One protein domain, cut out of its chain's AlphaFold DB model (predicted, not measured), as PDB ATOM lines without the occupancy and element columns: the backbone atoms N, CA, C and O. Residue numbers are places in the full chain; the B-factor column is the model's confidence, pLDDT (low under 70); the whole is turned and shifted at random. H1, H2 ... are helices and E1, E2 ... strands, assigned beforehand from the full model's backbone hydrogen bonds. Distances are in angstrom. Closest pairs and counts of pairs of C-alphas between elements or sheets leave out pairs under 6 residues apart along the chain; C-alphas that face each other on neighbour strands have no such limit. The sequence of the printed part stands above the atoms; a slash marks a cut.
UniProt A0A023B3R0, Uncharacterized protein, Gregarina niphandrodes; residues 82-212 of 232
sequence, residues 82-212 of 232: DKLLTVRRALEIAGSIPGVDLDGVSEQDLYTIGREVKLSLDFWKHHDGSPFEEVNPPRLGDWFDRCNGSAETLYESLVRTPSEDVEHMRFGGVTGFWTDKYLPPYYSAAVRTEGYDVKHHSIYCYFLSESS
ATOM      1  N   ASP A  82      32.457  21.745  36.859       95.75
ATOM      2  CA  ASP A  82      32.002  22.934  36.140       95.75
ATOM      3  C   ASP A  82      32.592  24.206  36.759       95.75
ATOM      4  O   ASP A  82      33.014  25.117  36.035       95.75
ATOM      5  N   LYS A  83      32.675  24.271  38.092       96.62
ATOM      6  CA  LYS A  83      33.299  25.382  38.812       96.62
ATOM      7  C   LYS A  83      34.779  25.520  38.471       96.62
ATOM      8  O   LYS A  83      35.212  26.602  38.066       96.62
ATOM      9  N   LEU A  84      35.535  24.435  38.596       95.81
ATOM     10  CA  LEU A  84      36.969  24.401  38.320       95.81
ATOM     11  C   LEU A  84      37.268  24.766  36.868       95.81
ATOM     12  O   LEU A  84      38.109  25.628  36.622       95.81
ATOM     13  N   LEU A  85      36.562  24.161  35.910       95.94
ATOM     14  CA  LEU A  85      36.728  24.442  34.485       95.94
ATOM     15  C   LEU A  85      36.399  25.899  34.160       95.94
ATOM     16  O   LEU A  85      37.125  26.548  33.407       95.94
ATOM     17  N   THR A  86      35.339  26.444  34.756       97.81
ATOM     18  CA  THR A  86      34.962  27.850  34.581       97.81
ATOM     19  C   THR A  86      36.060  28.787  35.085       97.81
ATOM     20  O   THR A  86      36.484  29.677  34.350       97.81
ATOM     21  N   VAL A  87      36.590  28.565  36.291       97.38
ATOM     22  CA  VAL A  87      37.709  29.364  36.822       97.38
ATOM     23  C   VAL A  87      38.961  29.210  35.951       97.38
ATOM     24  O   VAL A  87      39.615  30.204  35.634       97.38
ATOM     25  N   ARG A  88      39.267  27.989  35.495       96.31
ATOM     26  CA  ARG A  88      40.400  27.716  34.599       96.31
ATOM     27  C   ARG A  88      40.290  28.511  33.300       96.31
ATOM     28  O   ARG A  88      41.243  29.166  32.906       96.31
ATOM     29  N   ARG A  89      39.112  28.530  32.673       97.25
ATOM     30  CA  ARG A  89      38.848  29.324  31.465       97.25
ATOM     31  C   ARG A  89      39.105  30.812  31.683       97.25
ATOM     32  O   ARG A  89      39.665  31.454  30.802       97.25
ATOM     33  N   ALA A  90      38.734  31.373  32.833       97.81
ATOM     34  CA  ALA A  90      39.090  32.758  33.131       97.81
ATOM     35  C   ALA A  90      40.610  32.944  33.160       97.81
ATOM     36  O   ALA A  90      41.136  33.764  32.414       97.81
ATOM     37  N   LEU A  91      41.309  32.150  33.971       96.75
ATOM     38  CA  LEU A  91      42.755  32.278  34.155       96.75
ATOM     39  C   LEU A  91      43.532  32.086  32.849       96.75
ATOM     40  O   LEU A  91      44.356  32.922  32.493       96.75
ATOM     41  N   GLU A  92      43.247  31.007  32.127       95.62
ATOM     42  CA  GLU A  92      44.043  30.586  30.977       95.62
ATOM     43  C   GLU A  92      43.612  31.317  29.693       95.62
ATOM     44  O   GLU A  92      44.454  31.720  28.895       95.62
ATOM     45  N   ILE A  93      42.306  31.530  29.478       96.50
ATOM     46  CA  ILE A  93      41.773  32.120  28.234       96.50
ATOM     47  C   ILE A  93      41.532  33.618  28.373       96.50
ATOM     48  O   ILE A  93      42.001  34.377  27.533       96.50
ATOM     49  N   ALA A  94      40.809  34.078  29.398       97.19
ATOM     50  CA  ALA A  94      40.609  35.519  29.552       97.19
ATOM     51  C   ALA A  94      41.924  36.228  29.907       97.19
ATOM     52  O   ALA A  94      42.197  37.294  29.363       97.19
ATOM     53  N   GLY A  95      42.758  35.611  30.751       96.44
ATOM     54  CA  GLY A  95      44.067  36.140  31.142       96.44
ATOM     55  C   GLY A  95      45.066  36.303  29.990       96.44
ATOM     56  O   GLY A  95      46.023  37.058  30.126       96.44
ATOM     57  N   SER A  96      44.845  35.658  28.838       95.50
ATOM     58  CA  SER A  96      45.685  35.832  27.645       95.50
ATOM     59  C   SER A  96      45.241  36.994  26.743       95.50
ATOM     60  O   SER A  96      45.933  37.331  25.778       95.50
ATOM     61  N   ILE A  97      44.094  37.620  27.028       96.38
ATOM     62  CA  ILE A  97      43.567  38.748  26.256       96.38
ATOM     63  C   ILE A  97      44.270  40.041  26.702       96.38
ATOM     64  O   ILE A  97      44.192  40.405  27.878       96.38
ATOM     65  N   PRO A  98      44.900  40.800  25.783       96.06
ATOM     66  CA  PRO A  98      45.520  42.077  26.125       96.06
ATOM     67  C   PRO A  98      44.551  43.038  26.833       96.06
ATOM     68  O   PRO A  98      43.468  43.331  26.326       96.06
ATOM     69  N   GLY A  99      44.963  43.551  27.997       94.06
ATOM     70  CA  GLY A  99      44.163  44.460  28.830       94.06
ATOM     71  C   GLY A  99      43.359  43.782  29.947       94.06
ATOM     72  O   GLY A  99      42.744  44.486  30.752       94.06
ATOM     73  N   VAL A 100      43.380  42.450  30.029       95.81
ATOM     74  CA  VAL A 100      42.867  41.690  31.176       95.81
ATOM     75  C   VAL A 100      44.007  41.449  32.171       95.81
ATOM     76  O   VAL A 100      45.070  40.977  31.783       95.81
ATOM     77  N   ASP A 101      43.789  41.782  33.445       95.00
ATOM     78  CA  ASP A 101      44.741  41.542  34.538       95.00
ATOM     79  C   ASP A 101      44.020  40.813  35.670       95.00
ATOM     80  O   ASP A 101      43.154  41.382  36.327       95.00
ATOM     81  N   LEU A 102      44.337  39.535  35.862       95.06
ATOM     82  CA  LEU A 102      43.647  38.682  36.829       95.06
ATOM     83  C   LEU A 102      44.384  38.567  38.169       95.06
ATOM     84  O   LEU A 102      43.971  37.772  39.018       95.06
ATOM     85  N   ASP A 103      45.453  39.339  38.382       93.12
ATOM     86  CA  ASP A 103      46.184  39.309  39.647       93.12
ATOM     87  C   ASP A 103      45.304  39.787  40.812       93.12
ATOM     88  O   ASP A 103      44.675  40.844  40.773       93.12
ATOM     89  N   GLY A 104      45.251  38.978  41.871       91.94
ATOM     90  CA  GLY A 104      44.443  39.255  43.059       91.94
ATOM     91  C   GLY A 104      42.923  39.227  42.847       91.94
ATOM     92  O   GLY A 104      42.189  39.600  43.764       91.94
ATOM     93  N   VAL A 105      42.432  38.788  41.682       95.69
ATOM     94  CA  VAL A 105      40.989  38.668  41.429       95.69
ATOM     95  C   VAL A 105      40.393  37.556  42.289       95.69
ATOM     96  O   VAL A 105      40.954  36.466  42.411       95.69
ATOM     97  N   SER A 106      39.240  37.828  42.906       95.94
ATOM     98  CA  SER A 106      38.552  36.836  43.733       95.94
ATOM     99  C   SER A 106      38.066  35.641  42.904       95.94
ATOM    100  O   SER A 106      37.717  35.776  41.733       95.94
ATOM    101  N   GLU A 107      37.962  34.464  43.525       95.56
ATOM    102  CA  GLU A 107      37.468  33.256  42.848       95.56
ATOM    103  C   GLU A 107      36.058  33.442  42.258       95.56
ATOM    104  O   GLU A 107      35.766  32.943  41.173       95.56
ATOM    105  N   GLN A 108      35.196  34.214  42.928       96.06
ATOM    106  CA  GLN A 108      33.843  34.511  42.451       96.06
ATOM    107  C   GLN A 108      33.847  35.347  41.161       96.06
ATOM    108  O   GLN A 108      33.032  35.119  40.259       96.06
ATOM    109  N   ASP A 109      34.767  36.304  41.053       96.94
ATOM    110  CA  ASP A 109      34.900  37.121  39.850       96.94
ATOM    111  C   ASP A 109      35.615  36.362  38.734       96.94
ATOM    112  O   ASP A 109      35.190  36.454  37.582       96.94
ATOM    113  N   LEU A 110      36.597  35.509  39.058       97.88
ATOM    114  CA  LEU A 110      37.154  34.549  38.099       97.88
ATOM    115  C   LEU A 110      36.062  33.632  37.547       97.88
ATOM    116  O   LEU A 110      35.966  33.451  36.337       97.88
ATOM    117  N   TYR A 111      35.187  33.102  38.400       97.06
ATOM    118  CA  TYR A 111      34.050  32.300  37.958       97.06
ATOM    119  C   TYR A 111      33.118  33.103  37.035       97.06
ATOM    120  O   TYR A 111      32.692  32.608  35.991       97.06
ATOM    121  N   THR A 112      32.843  34.368  37.360       96.38
ATOM    122  CA  THR A 112      32.004  35.250  36.533       96.38
ATOM    123  C   THR A 112      32.611  35.494  35.149       96.38
ATOM    124  O   THR A 112      31.930  35.292  34.143       96.38
ATOM    125  N   ILE A 113      33.898  35.850  35.070       97.31
ATOM    126  CA  ILE A 113      34.616  36.007  33.792       97.31
ATOM    127  C   ILE A 113      34.646  34.679  33.030       97.31
ATOM    128  O   ILE A 113      34.412  34.637  31.825       97.31
ATOM    129  N   GLY A 114      34.903  33.578  33.729       97.69
ATOM    130  CA  GLY A 114      34.991  32.245  33.148       97.69
ATOM    131  C   GLY A 114      33.695  31.800  32.480       97.69
ATOM    132  O   GLY A 114      33.724  31.133  31.443       97.69
ATOM    133  N   ARG A 115      32.542  32.214  33.019       97.38
ATOM    134  CA  ARG A 115      31.240  31.993  32.377       97.38
ATOM    135  C   ARG A 115      31.119  32.759  31.066       97.38
ATOM    136  O   ARG A 115      30.637  32.190  30.092       97.38
ATOM    137  N   GLU A 116      31.586  34.004  31.021       97.31
ATOM    138  CA  GLU A 116      31.610  34.793  29.782       97.31
ATOM    139  C   GLU A 116      32.526  34.162  28.731       97.31
ATOM    140  O   GLU A 116      32.167  34.114  27.554       97.31
ATOM    141  N   VAL A 117      33.664  33.596  29.151       97.38
ATOM    142  CA  VAL A 117      34.512  32.782  28.271       97.38
ATOM    143  C   VAL A 117      33.729  31.579  27.743       97.38
ATOM    144  O   VAL A 117      33.624  31.431  26.530       97.38
ATOM    145  N   LYS A 118      33.117  30.761  28.617       95.50
ATOM    146  CA  LYS A 118      32.323  29.574  28.226       95.50
ATOM    147  C   LYS A 118      31.241  29.916  27.196       95.50
ATOM    148  O   LYS A 118      31.060  29.168  26.244       95.50
ATOM    149  N   LEU A 119      30.546  31.042  27.366       95.38
ATOM    150  CA  LEU A 119      29.506  31.517  26.440       95.38
ATOM    151  C   LEU A 119      30.056  32.072  25.119       95.38
ATOM    152  O   LEU A 119      29.312  32.180  24.147       95.38
ATOM    153  N   SER A 120      31.328  32.466  25.098       95.38
ATOM    154  CA  SER A 120      31.981  33.093  23.946       95.38
ATOM    155  C   SER A 120      32.865  32.132  23.146       95.38
ATOM    156  O   SER A 120      33.371  32.527  22.093       95.38
ATOM    157  N   LEU A 121      33.074  30.913  23.653       92.94
ATOM    158  CA  LEU A 121      33.780  29.844  22.962       92.94
ATOM    159  C   LEU A 121      32.884  29.237  21.883       92.94
ATOM    160  O   LEU A 121      31.801  28.723  22.163       92.94
ATOM    161  N   ASP A 122      33.382  29.249  20.654       86.50
ATOM    162  CA  ASP A 122      32.718  28.629  19.520       86.50
ATOM    163  C   ASP A 122      33.139  27.158  19.451       86.50
ATOM    164  O   ASP A 122      34.298  26.831  19.168       86.50
ATOM    165  N   PHE A 123      32.193  26.259  19.733       81.94
ATOM    166  CA  PHE A 123      32.405  24.827  19.550       81.94
ATOM    167  C   PHE A 123      32.483  24.516  18.058       81.94
ATOM    168  O   PHE A 123      31.502  24.680  17.330       81.94
ATOM    169  N   TRP A 124      33.653  24.081  17.593       67.69
ATOM    170  CA  TRP A 124      33.860  23.878  16.167       67.69
ATOM    171  C   TRP A 124      33.491  22.464  15.724       67.69
ATOM    172  O   TRP A 124      32.650  22.307  14.836       67.69
ATOM    173  N   LYS A 125      34.090  21.422  16.317       64.31
ATOM    174  CA  LYS A 125      33.760  20.045  15.938       64.31
ATOM    175  C   LYS A 125      34.222  18.996  16.950       64.31
ATOM    176  O   LYS A 125      35.279  19.130  17.560       64.31
ATOM    177  N   HIS A 126      33.417  17.942  17.053       61.91
ATOM    178  CA  HIS A 126      33.727  16.649  17.659       61.91
ATOM    179  C   HIS A 126      34.301  15.735  16.574       61.91
ATOM    180  O   HIS A 126      33.707  15.581  15.501       61.91
ATOM    181  N   HIS A 127      35.483  15.188  16.825       60.38
ATOM    182  CA  HIS A 127      36.110  14.221  15.937       60.38
ATOM    183  C   HIS A 127      36.272  12.899  16.668       60.38
ATOM    184  O   HIS A 127      37.162  12.773  17.504       60.38
ATOM    185  N   ASP A 128      35.428  11.933  16.315       57.81
ATOM    186  CA  ASP A 128      35.662  10.535  16.649       57.81
ATOM    187  C   ASP A 128      36.663   9.936  15.666       57.81
ATOM    188  O   ASP A 128      36.500  10.035  14.445       57.81
ATOM    189  N   GLY A 129      37.701   9.309  16.209       60.69
ATOM    190  CA  GLY A 129      38.671   8.534  15.453       60.69
ATOM    191  C   GLY A 129      38.787   7.109  15.986       60.69
ATOM    192  O   GLY A 129      38.672   6.858  17.187       60.69
ATOM    193  N   SER A 130      39.054   6.167  15.081       54.81
ATOM    194  CA  SER A 130      39.520   4.820  15.410       54.81
ATOM    195  C   SER A 130      40.511   4.347  14.347       54.81
ATOM    196  O   SER A 130      40.192   4.480  13.162       54.81
ATOM    197  N   PRO A 131      41.583   3.643  14.717       57.81
ATOM    198  CA  PRO A 131      42.550   3.937  15.779       57.81
ATOM    199  C   PRO A 131      43.578   4.995  15.315       57.81
ATOM    200  O   PRO A 131      43.519   5.476  14.182       57.81
ATOM    201  N   PHE A 132      44.532   5.379  16.178       58.84
ATOM    202  CA  PHE A 132      45.771   5.996  15.687       58.84
ATOM    203  C   PHE A 132      46.401   5.019  14.686       58.84
ATOM    204  O   PHE A 132      46.508   3.834  15.001       58.84
ATOM    205  N   GLU A 133      46.773   5.470  13.484       50.47
ATOM    206  CA  GLU A 133      47.559   4.620  12.583       50.47
ATOM    207  C   GLU A 133      48.778   4.096  13.360       50.47
ATOM    208  O   GLU A 133      49.367   4.859  14.128       50.47
ATOM    209  N   GLU A 134      49.094   2.804  13.202       42.81
ATOM    210  CA  GLU A 134      50.127   2.020  13.909       42.81
ATOM    211  C   GLU A 134      51.559   2.550  13.679       42.81
ATOM    212  O   GLU A 134      52.459   1.864  13.198       42.81
ATOM    213  N   VAL A 135      51.796   3.811  13.998       39.97
ATOM    214  CA  VAL A 135      53.098   4.452  13.978       39.97
ATOM    215  C   VAL A 135      53.397   4.791  15.422       39.97
ATOM    216  O   VAL A 135      52.578   5.406  16.095       39.97
ATOM    217  N   ASN A 136      54.548   4.359  15.921       44.28
ATOM    218  CA  ASN A 136      55.017   4.726  17.249       44.28
ATOM    219  C   ASN A 136      56.069   5.845  17.083       44.28
ATOM    220  O   ASN A 136      57.105   5.582  16.461       44.28
ATOM    221  N   PRO A 137      55.842   7.087  17.558       52.81
ATOM    222  CA  PRO A 137      54.658   7.580  18.271       52.81
ATOM    223  C   PRO A 137      53.466   7.831  17.333       52.81
ATOM    224  O   PRO A 137      53.688   8.086  16.141       52.81
ATOM    225  N   PRO A 138      52.224   7.799  17.862       54.44
ATOM    226  CA  PRO A 138      51.015   7.998  17.073       54.44
ATOM    227  C   PRO A 138      51.128   9.303  16.299       54.44
ATOM    228  O   PRO A 138      51.172  10.395  16.870       54.44
ATOM    229  N   ARG A 139      51.213   9.193  14.972       55.31
ATOM    230  CA  ARG A 139      51.180  10.371  14.113       55.31
ATOM    231  C   ARG A 139      49.757  10.889  14.142       55.31
ATOM    232  O   ARG A 139      48.854  10.315  13.542       55.31
ATOM    233  N   LEU A 140      49.564  11.973  14.876       59.31
ATOM    234  CA  LEU A 140      48.343  12.753  14.812       59.31
ATOM    235  C   LEU A 140      48.254  13.286  13.382       59.31
ATOM    236  O   LEU A 140      49.033  14.151  12.989       59.31
ATOM    237  N   GLY A 141      47.395  12.661  12.577       58.47
ATOM    238  CA  GLY A 141      47.285  12.968  11.155       58.47
ATOM    239  C   GLY A 141      46.857  14.416  10.903       58.47
ATOM    240  O   GLY A 141      46.499  15.148  11.828       58.47
ATOM    241  N   ASP A 142      46.816  14.804   9.626       61.59
ATOM    242  CA  ASP A 142      46.441  16.148   9.142       61.59
ATOM    243  C   ASP A 142      45.121  16.686   9.724       61.59
ATOM    244  O   ASP A 142      44.836  17.880   9.692       61.59
ATOM    245  N   TRP A 143      44.273  15.817  10.265       56.72
ATOM    246  CA  TRP A 143      43.031  16.195  10.921       56.72
ATOM    247  C   TRP A 143      43.246  16.974  12.230       56.72
ATOM    248  O   TRP A 143      42.444  17.862  12.525       56.72
ATOM    249  N   PHE A 144      44.330  16.733  12.976       64.56
ATOM    250  CA  PHE A 144      44.630  17.483  14.201       64.56
ATOM    251  C   PHE A 144      45.026  18.938  13.904       64.56
ATOM    252  O   PHE A 144      44.828  19.825  14.736       64.56
ATOM    253  N   ASP A 145      45.504  19.227  12.687       68.50
ATOM    254  CA  ASP A 145      45.833  20.592  12.258       68.50
ATOM    255  C   ASP A 145      44.650  21.546  12.370       68.50
ATOM    256  O   ASP A 145      44.838  22.754  12.506       68.50
ATOM    257  N   ARG A 146      43.429  21.011  12.341       71.69
ATOM    258  CA  ARG A 146      42.211  21.810  12.430       71.69
ATOM    259  C   ARG A 146      41.931  22.339  13.829       71.69
ATOM    260  O   ARG A 146      41.156  23.274  13.935       71.69
ATOM    261  N   CYS A 147      42.570  21.792  14.863       78.00
ATOM    262  CA  CYS A 147      42.516  22.299  16.237       78.00
ATOM    263  C   CYS A 147      43.609  23.334  16.539       78.00
ATOM    264  O   CYS A 147      43.697  23.838  17.661       78.00
ATOM    265  N   ASN A 148      44.445  23.660  15.549       79.88
ATOM    266  CA  ASN A 148      45.492  24.656  15.695       79.88
ATOM    267  C   ASN A 148      44.902  26.039  16.003       79.88
ATOM    268  O   ASN A 148      44.020  26.513  15.286       79.88
ATOM    269  N   GLY A 149      45.409  26.691  17.048       82.88
ATOM    270  CA  GLY A 149      44.903  27.987  17.506       82.88
ATOM    271  C   GLY A 149      43.577  27.916  18.271       82.88
ATOM    272  O   GLY A 149      42.949  28.954  18.485       82.88
ATOM    273  N   SER A 150      43.138  26.721  18.678       88.88
ATOM    274  CA  SER A 150      42.042  26.591  19.639       88.88
ATOM    275  C   SER A 150      42.439  27.202  20.987       88.88
ATOM    276  O   SER A 150      43.584  27.113  21.435       88.88
ATOM    277  N   ALA A 151      41.476  27.859  21.630       92.56
ATOM    278  CA  ALA A 151      41.652  28.410  22.969       92.56
ATOM    279  C   ALA A 151      41.584  27.309  24.032       92.56
ATOM    280  O   ALA A 151      42.270  27.383  25.049       92.56
ATOM    281  N   GLU A 152      40.785  26.276  23.767       92.31
ATOM    282  CA  GLU A 152      40.630  25.098  24.611       92.31
ATOM    283  C   GLU A 152      40.508  23.848  23.737       92.31
ATOM    284  O   GLU A 152      39.807  23.847  22.720       92.31
ATOM    285  N   THR A 153      41.180  22.780  24.153       89.25
ATOM    286  CA  THR A 153      41.032  21.443  23.577       89.25
ATOM    287  C   THR A 153      40.758  20.438  24.686       89.25
ATOM    288  O   THR A 153      41.447  20.447  25.704       89.25
ATOM    289  N   LEU A 154      39.797  19.544  24.472       89.00
ATOM    290  CA  LEU A 154      39.528  18.386  25.323       89.00
ATOM    291  C   LEU A 154      39.851  17.113  24.538       89.00
ATOM    292  O   LEU A 154      39.404  16.968  23.400       89.00
ATOM    293  N   TYR A 155      40.617  16.208  25.141       87.81
ATOM    294  CA  TYR A 155      40.895  14.873  24.613       87.81
ATOM    295  C   TYR A 155      40.362  13.822  25.577       87.81
ATOM    296  O   TYR A 155      40.673  13.879  26.762       87.81
ATOM    297  N   GLU A 156      39.619  12.849  25.070       87.38
ATOM    298  CA  GLU A 156      39.216  11.659  25.816       87.38
ATOM    299  C   GLU A 156      39.443  10.402  24.979       87.38
ATOM    300  O   GLU A 156      39.484  10.455  23.743       87.38
ATOM    301  N   SER A 157      39.601   9.259  25.645       85.56
ATOM    302  CA  SER A 157      39.822   7.996  24.950       85.56
ATOM    303  C   SER A 157      39.215   6.793  25.657       85.56
ATOM    304  O   SER A 157      39.061   6.744  26.877       85.56
ATOM    305  N   LEU A 158      38.861   5.795  24.852       85.75
ATOM    306  CA  LEU A 158      38.505   4.459  25.300       85.75
ATOM    307  C   LEU A 158      39.641   3.519  24.925       85.75
ATOM    308  O   LEU A 158      40.007   3.413  23.749       85.75
ATOM    309  N   VAL A 159      40.191   2.834  25.920       82.12
ATOM    310  CA  VAL A 159      41.371   1.991  25.740       82.12
ATOM    311  C   VAL A 159      41.132   0.586  26.250       82.12
ATOM    312  O   VAL A 159      40.445   0.374  27.250       82.12
ATOM    313  N   ARG A 160      41.772  -0.371  25.583       82.00
ATOM    314  CA  ARG A 160      42.073  -1.669  26.171       82.00
ATOM    315  C   ARG A 160      43.355  -1.526  26.985       82.00
ATOM    316  O   ARG A 160      44.334  -0.948  26.504       82.00
ATOM    317  N   THR A 161      43.327  -1.994  28.228       76.44
ATOM    318  CA  THR A 161      44.494  -1.901  29.115       76.44
ATOM    319  C   THR A 161      45.480  -3.049  28.854       76.44
ATOM    320  O   THR A 161      45.095  -4.040  28.231       76.44
ATOM    321  N   PRO A 162      46.726  -2.967  29.359       69.81
ATOM    322  CA  PRO A 162      47.653  -4.099  29.339       69.81
ATOM    323  C   PRO A 162      47.146  -5.326  30.115       69.81
ATOM    324  O   PRO A 162      47.619  -6.433  29.873       69.81
ATOM    325  N   SER A 163      46.210  -5.139  31.054       70.88
ATOM    326  CA  SER A 163      45.504  -6.244  31.700       70.88
ATOM    327  C   SER A 163      44.458  -6.796  30.733       70.88
ATOM    328  O   SER A 163      43.552  -6.064  30.320       70.88
ATOM    329  N   GLU A 164      44.577  -8.079  30.377       64.50
ATOM    330  CA  GLU A 164      43.666  -8.755  29.438       64.50
ATOM    331  C   GLU A 164      42.200  -8.735  29.909       64.50
ATOM    332  O   GLU A 164      41.297  -8.830  29.083       64.50
ATOM    333  N   ASP A 165      41.958  -8.522  31.206       70.81
ATOM    334  CA  ASP A 165      40.623  -8.516  31.810       70.81
ATOM    335  C   ASP A 165      39.850  -7.194  31.625       70.81
ATOM    336  O   ASP A 165      38.651  -7.139  31.909       70.81
ATOM    337  N   VAL A 166      40.495  -6.113  31.154       72.06
ATOM    338  CA  VAL A 166      39.841  -4.802  30.971       72.06
ATOM    339  C   VAL A 166      39.892  -4.362  29.509       72.06
ATOM    340  O   VAL A 166      40.806  -3.658  29.062       72.06
ATOM    341  N   GLU A 167      38.855  -4.754  28.765       73.06
ATOM    342  CA  GLU A 167      38.700  -4.426  27.340       73.06
ATOM    343  C   GLU A 167      38.296  -2.966  27.080       73.06
ATOM    344  O   GLU A 167      38.617  -2.415  26.023       73.06
ATOM    345  N   HIS A 168      37.617  -2.326  28.037       76.62
ATOM    346  CA  HIS A 168      37.060  -0.982  27.888       76.62
ATOM    347  C   HIS A 168      37.265  -0.150  29.157       76.62
ATOM    348  O   HIS A 168      36.407  -0.105  30.036       76.62
ATOM    349  N   MET A 169      38.395   0.549  29.239       81.62
ATOM    350  CA  MET A 169      38.636   1.575  30.252       81.62
ATOM    351  C   MET A 169      38.499   2.956  29.616       81.62
ATOM    352  O   MET A 169      39.168   3.262  28.626       81.62
ATOM    353  N   ARG A 170      37.634   3.807  30.177       82.94
ATOM    354  CA  ARG A 170      37.540   5.210  29.762       82.94
ATOM    355  C   ARG A 170      38.669   5.987  30.425       82.94
ATOM    356  O   ARG A 170      38.674   6.175  31.638       82.94
ATOM    357  N   PHE A 171      39.617   6.445  29.622       84.56
ATOM    358  CA  PHE A 171      40.560   7.460  30.047       84.56
ATOM    359  C   PHE A 171      39.852   8.801  29.950       84.56
ATOM    360  O   PHE A 171      39.399   9.217  28.880       84.56
ATOM    361  N   GLY A 172      39.689   9.414  31.117       74.62
ATOM    362  CA  GLY A 172      38.928  10.636  31.254       74.62
ATOM    363  C   GLY A 172      39.445  11.793  30.416       74.62
ATOM    364  O   GLY A 172      40.584  11.786  29.946       74.62
ATOM    365  N   GLY A 173      38.593  12.801  30.265       86.19
ATOM    366  CA  GLY A 173      38.931  14.005  29.524       86.19
ATOM    367  C   GLY A 173      40.170  14.690  30.101       86.19
ATOM    368  O   GLY A 173      40.256  14.870  31.312       86.19
ATOM    369  N   VAL A 174      41.106  15.107  29.254       90.50
ATOM    370  CA  VAL A 174      42.205  16.014  29.607       90.50
ATOM    371  C   VAL A 174      42.123  17.294  28.794       90.50
ATOM    372  O   VAL A 174      41.771  17.271  27.613       90.50
ATOM    373  N   THR A 175      42.454  18.419  29.424       90.56
ATOM    374  CA  THR A 175      42.245  19.749  28.849       90.56
ATOM    375  C   THR A 175      43.561  20.459  28.575       90.56
ATOM    376  O   THR A 175      44.429  20.570  29.441       90.56
ATOM    377  N   GLY A 176      43.686  20.994  27.365       89.81
ATOM    378  CA  GLY A 176      44.716  21.948  26.979       89.81
ATOM    379  C   GLY A 176      44.129  23.344  26.785       89.81
ATOM    380  O   GLY A 176      43.046  23.474  26.220       89.81
ATOM    381  N   PHE A 177      44.860  24.379  27.204       91.00
ATOM    382  CA  PHE A 177      44.552  25.783  26.916       91.00
ATOM    383  C   PHE A 177      45.664  26.392  26.074       91.00
ATOM    384  O   PHE A 177      46.835  26.187  26.395       91.00
ATOM    385  N   TRP A 178      45.296  27.102  25.001       86.12
ATOM    386  CA  TRP A 178      46.234  27.664  24.013       86.12
ATOM    387  C   TRP A 178      47.347  26.697  23.612       86.12
ATOM    388  O   TRP A 178      48.496  27.088  23.411       86.12
ATOM    389  N   THR A 179      47.027  25.408  23.563       64.56
ATOM    390  CA  THR A 179      48.028  24.393  23.291       64.56
ATOM    391  C   THR A 179      48.456  24.495  21.841       64.56
ATOM    392  O   THR A 179      47.611  24.537  20.941       64.56
ATOM    393  N   ASP A 180      49.768  24.457  21.621       58.69
ATOM    394  CA  ASP A 180      50.314  24.133  20.311       58.69
ATOM    395  C   ASP A 180      49.716  22.811  19.812       58.69
ATOM    396  O   ASP A 180      49.213  21.986  20.592       58.69
ATOM    397  N   LYS A 181      49.766  22.606  18.491       56.31
ATOM    398  CA  LYS A 181      49.283  21.373  17.869       56.31
ATOM    399  C   LYS A 181      49.780  20.153  18.661       56.31
ATOM    400  O   LYS A 181      50.940  20.079  19.059       56.31
ATOM    401  N   TYR A 182      48.890  19.180  18.807       57.38
ATOM    402  CA  TYR A 182      49.134  17.809  19.250       57.38
ATOM    403  C   TYR A 182      49.256  17.536  20.753       57.38
ATOM    404  O   TYR A 182      49.337  16.371  21.127       57.38
ATOM    405  N   LEU A 183      49.246  18.541  21.630       70.12
ATOM    406  CA  LEU A 183      49.604  18.312  23.037       70.12
ATOM    407  C   LEU A 183      48.601  17.479  23.867       70.12
ATOM    408  O   LEU A 183      49.066  16.600  24.594       70.12
ATOM    409  N   PRO A 184      47.269  17.670  23.770       76.12
ATOM    410  CA  PRO A 184      46.332  16.985  24.665       76.12
ATOM    411  C   PRO A 184      46.388  15.448  24.628       76.12
ATOM    412  O   PRO A 184      46.477  14.850  25.700       76.12
ATOM    413  N   PRO A 185      46.448  14.778  23.456       77.88
ATOM    414  CA  PRO A 185      46.656  13.328  23.412       77.88
ATOM    415  C   PRO A 185      47.953  12.884  24.095       77.88
ATOM    416  O   PRO A 185      47.962  11.883  24.808       77.88
ATOM    417  N   TYR A 186      49.047  13.640  23.936       80.00
ATOM    418  CA  TYR A 186      50.323  13.322  24.582       80.00
ATOM    419  C   TYR A 186      50.308  13.534  26.089       80.00
ATOM    420  O   TYR A 186      51.194  13.034  26.776       80.00
ATOM    421  N   TYR A 187      49.327  14.232  26.647       83.12
ATOM    422  CA  TYR A 187      49.200  14.263  28.092       83.12
ATOM    423  C   TYR A 187      48.650  12.957  28.661       83.12
ATOM    424  O   TYR A 187      48.896  12.663  29.832       83.12
ATOM    425  N   SER A 188      47.971  12.146  27.845       85.81
ATOM    426  CA  SER A 188      47.393  10.896  28.314       85.81
ATOM    427  C   SER A 188      48.420   9.766  28.389       85.81
ATOM    428  O   SER A 188      49.190   9.518  27.455       85.81
ATOM    429  N   ALA A 189      48.414   9.032  29.500       85.50
ATOM    430  CA  ALA A 189      49.225   7.834  29.668       85.50
ATOM    431  C   ALA A 189      48.817   6.723  28.691       85.50
ATOM    432  O   ALA A 189      49.691   5.974  28.262       85.50
ATOM    433  N   ALA A 190      47.546   6.661  28.280       82.25
ATOM    434  CA  ALA A 190      47.060   5.691  27.298       82.25
ATOM    435  C   ALA A 190      47.753   5.802  25.930       82.25
ATOM    436  O   ALA A 190      47.844   4.823  25.200       82.25
ATOM    437  N   VAL A 191      48.240   6.995  25.583       80.38
ATOM    438  CA  VAL A 191      48.942   7.260  24.320       80.38
ATOM    439  C   VAL A 191      50.450   7.038  24.464       80.38
ATOM    440  O   VAL A 191      51.117   6.644  23.511       80.38
ATOM    441  N   ARG A 192      51.009   7.312  25.649       79.12
ATOM    442  CA  ARG A 192      52.463   7.305  25.894       79.12
ATOM    443  C   ARG A 192      53.014   5.994  26.449       79.12
ATOM    444  O   ARG A 192      54.230   5.810  26.433       79.12
ATOM    445  N   THR A 193      52.161   5.130  26.987       76.62
ATOM    446  CA  THR A 193      52.578   3.928  27.720       76.62
ATOM    447  C   THR A 193      52.342   2.685  26.876       76.62
ATOM    448  O   THR A 193      51.234   2.459  26.394       76.62
ATOM    449  N   GLU A 194      53.379   1.863  26.718       75.06
ATOM    450  CA  GLU A 194      53.283   0.588  26.004       75.06
ATOM    451  C   GLU A 194      52.259  -0.353  26.664       75.06
ATOM    452  O   GLU A 194      52.097  -0.370  27.885       75.06
ATOM    453  N   GLY A 195      51.555  -1.131  25.840       76.06
ATOM    454  CA  GLY A 195      50.542  -2.095  26.273       76.06
ATOM    455  C   GLY A 195      49.119  -1.536  26.347       76.06
ATOM    456  O   GLY A 195      48.175  -2.323  26.340       76.06
ATOM    457  N   TYR A 196      48.939  -0.212  26.370       78.69
ATOM    458  CA  TYR A 196      47.622   0.387  26.151       78.69
ATOM    459  C   TYR A 196      47.301   0.434  24.659       78.69
ATOM    460  O   TYR A 196      48.150   0.734  23.822       78.69
ATOM    461  N   ASP A 197      46.049   0.144  24.336       79.62
ATOM    462  CA  ASP A 197      45.558   0.039  22.967       79.62
ATOM    463  C   ASP A 197      44.307   0.916  22.835       79.62
ATOM    464  O   ASP A 197      43.213   0.560  23.283       79.62
ATOM    465  N   VAL A 198      44.504   2.126  22.296       81.94
ATOM    466  CA  VAL A 198      43.452   3.140  22.128       81.94
ATOM    467  C   VAL A 198      42.487   2.690  21.033       81.94
ATOM    468  O   VAL A 198      42.804   2.743  19.844       81.94
ATOM    469  N   LYS A 199      41.279   2.293  21.434       81.00
ATOM    470  CA  LYS A 199      40.224   1.833  20.519       81.00
ATOM    471  C   LYS A 199      39.458   2.986  19.903       81.00
ATOM    472  O   LYS A 199      39.224   3.004  18.697       81.00
ATOM    473  N   HIS A 200      39.109   3.958  20.736       80.44
ATOM    474  CA  HIS A 200      38.393   5.155  20.326       80.44
ATOM    475  C   HIS A 200      38.999   6.370  21.005       80.44
ATOM    476  O   HIS A 200      39.482   6.289  22.135       80.44
ATOM    477  N   HIS A 201      38.957   7.502  20.322       82.75
ATOM    478  CA  HIS A 201      39.251   8.786  20.931       82.75
ATOM    479  C   HIS A 201      38.317   9.853  20.387       82.75
ATOM    480  O   HIS A 201      37.890   9.782  19.231       82.75
ATOM    481  N   SER A 202      38.075  10.856  21.219       82.88
ATOM    482  CA  SER A 202      37.305  12.033  20.856       82.88
ATOM    483  C   SER A 202      38.106  13.276  21.211       82.88
ATOM    484  O   SER A 202      38.695  13.386  22.290       82.88
ATOM    485  N   ILE A 203      38.165  14.208  20.263       83.06
ATOM    486  CA  ILE A 203      38.801  15.512  20.449       83.06
ATOM    487  C   ILE A 203      37.769  16.601  20.196       83.06
ATOM    488  O   ILE A 203      37.077  16.598  19.172       83.06
ATOM    489  N   TYR A 204      37.701  17.540  21.134       86.00
ATOM    490  CA  TYR A 204      36.829  18.705  21.087       86.00
ATOM    491  C   TYR A 204      37.692  19.954  21.074       86.00
ATOM    492  O   TYR A 204      38.550  20.119  21.939       86.00
ATOM    493  N   CYS A 205      37.454  20.834  20.106       87.69
ATOM    494  CA  CYS A 205      38.241  22.048  19.923       87.69
ATOM    495  C   CYS A 205      37.329  23.271  19.952       87.69
ATOM    496  O   CYS A 205      36.335  23.346  19.218       87.69
ATOM    497  N   TYR A 206      37.686  24.217  20.813       90.94
ATOM    498  CA  TYR A 206      36.933  25.435  21.064       90.94
ATOM    499  C   TYR A 206      37.761  26.638  20.641       90.94
ATOM    500  O   TYR A 206      38.913  26.807  21.053       90.94
ATOM    501  N   PHE A 207      37.167  27.487  19.811       91.38
ATOM    502  CA  PHE A 207      37.838  28.654  19.256       91.38
ATOM    503  C   PHE A 207      37.320  29.931  19.887       91.38
ATOM    504  O   PHE A 207      36.166  30.025  20.305       91.38
ATOM    505  N   LEU A 208      38.193  30.933  19.927       93.50
ATOM    506  CA  LEU A 208      37.856  32.253  20.424       93.50
ATOM    507  C   LEU A 208      38.052  33.290  19.319       93.50
ATOM    508  O   LEU A 208      39.181  33.648  18.981       93.50
ATOM    509  N   SER A 209      36.943  33.781  18.765       93.88
ATOM    510  CA  SER A 209      36.969  34.852  17.765       93.88
ATOM    511  C   SER A 209      37.420  36.192  18.366       93.88
ATOM    512  O   SER A 209      37.270  36.436  19.564       93.88
ATOM    513  N   GLU A 210      37.897  37.121  17.533       94.12
ATOM    514  CA  GLU A 210      38.215  38.488  17.983       94.12
ATOM    515  C   GLU A 210      36.994  39.207  18.580       94.12
ATOM    516  O   GLU A 210      37.100  39.920  19.578       94.12
ATOM    517  N   SER A 211      35.798  38.963  18.033       95.38
ATOM    518  CA  SER A 211      34.563  39.524  18.594       95.38
ATOM    519  C   SER A 211      34.256  38.967  19.990       95.38
ATOM    520  O   SER A 211      33.817  39.707  20.871       95.38
ATOM    521  N   SER A 212      34.542  37.681  20.216       95.94
ATOM    522  CA  SER A 212      34.425  37.012  21.512       95.94
ATOM    523  C   SER A 212      35.439  37.556  22.521       95.94
ATOM    524  O   SER A 212      35.064  37.852  23.656       95.94
TER     525      SER A 212
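Overview. This is residues 82 to 212 of the 232 residues of an uncharacterized protein of Gregarina niphandrodes (UniProt A0A023B3R0). A long, twisted sheet of four antiparallel strands makes the body, and a small head of two helices, H1 and H2, set crosswise, sits at one end of it. The short helix H4 lies over one face of the sheet, with H3, H5 and the loop of residues 130 to 143 to that same side, while the other face is bare. The printed part has 131 residues with five named helices and four named strands, along the chain H1 H2 E1 H3 E2 E3 H4 H5 E4; the sheet's order is E1 E4 E2 E3, and the class is mixed, helices and strands. The whole is elongated, 50 by 29 by 20 A, and only just compact, close to loose, with a radius of gyration of the C-alphas of 16.7 A.

Arrangement. In the sheet, E1 (residues 122 to 129) and E3 (169 to 177) are edge strands, and E4 (197 to 207) and E2 (152 to 160) are inner strands. E1 and E4 are antiparallel at 167 degrees, with N 122 and O 207 within hydrogen-bond range at 2.9 A. E4 and E2 stand at 169 degrees, with N 154 and O 204 at 2.9 A. E2 and E3 form a hairpin at 162 degrees, with N 171 and O 157 at 2.8 A. E4 bends by 58 degrees at residue 200. H4 (183 to 187) is on the sheet at a height of 7.7 A, only just over E2, on which 3 of its 5 C-alphas fall; the closest C-alphas of the two, Tyr 155 and Pro 184, are 5.8 A apart. H3 (144 to 147) and H5 (189 to 192) only graze the sheet. E1, H3, E2 and E3, H4 H5, E4 are split strand-helix-strand units, same-way strands with another strand between them, both with right-handed crossovers. H1 (82 to 92) only grazes the sheet with residues 85 to 92. It touches H2 (107 to 120) about perpendicular, at 85 degrees, the closest C-alphas being Ala 90 and Gly 114, 4.1 A apart. H2 is not on the sheet. In H1, H2 and H4 every O i to N i+4 pair is within hydrogen-bond range; H3 and H5 are too short for one.

Along the chain. E4 is 29.9 A long, E2 26.9 A, E3 25.1 A, E1 21.3 A, H2 19.7 A and H1 15.2 A. H1 begins at C-alpha 82, (32.002, 22.934, 36.140), and E4 ends at C-alpha 207, (37.838, 28.654, 19.256).

Size, cuts and confidence. The farthest C-alphas, Gly 99 and Glu 164, are 53.2 A apart. The printed part has no cut. The links H1 to H2 and E1 to H3 are long. Mean pLDDT of the printed part is 81.8; residues 124 to 145, 162, 164 and 179 to 182 are under 70.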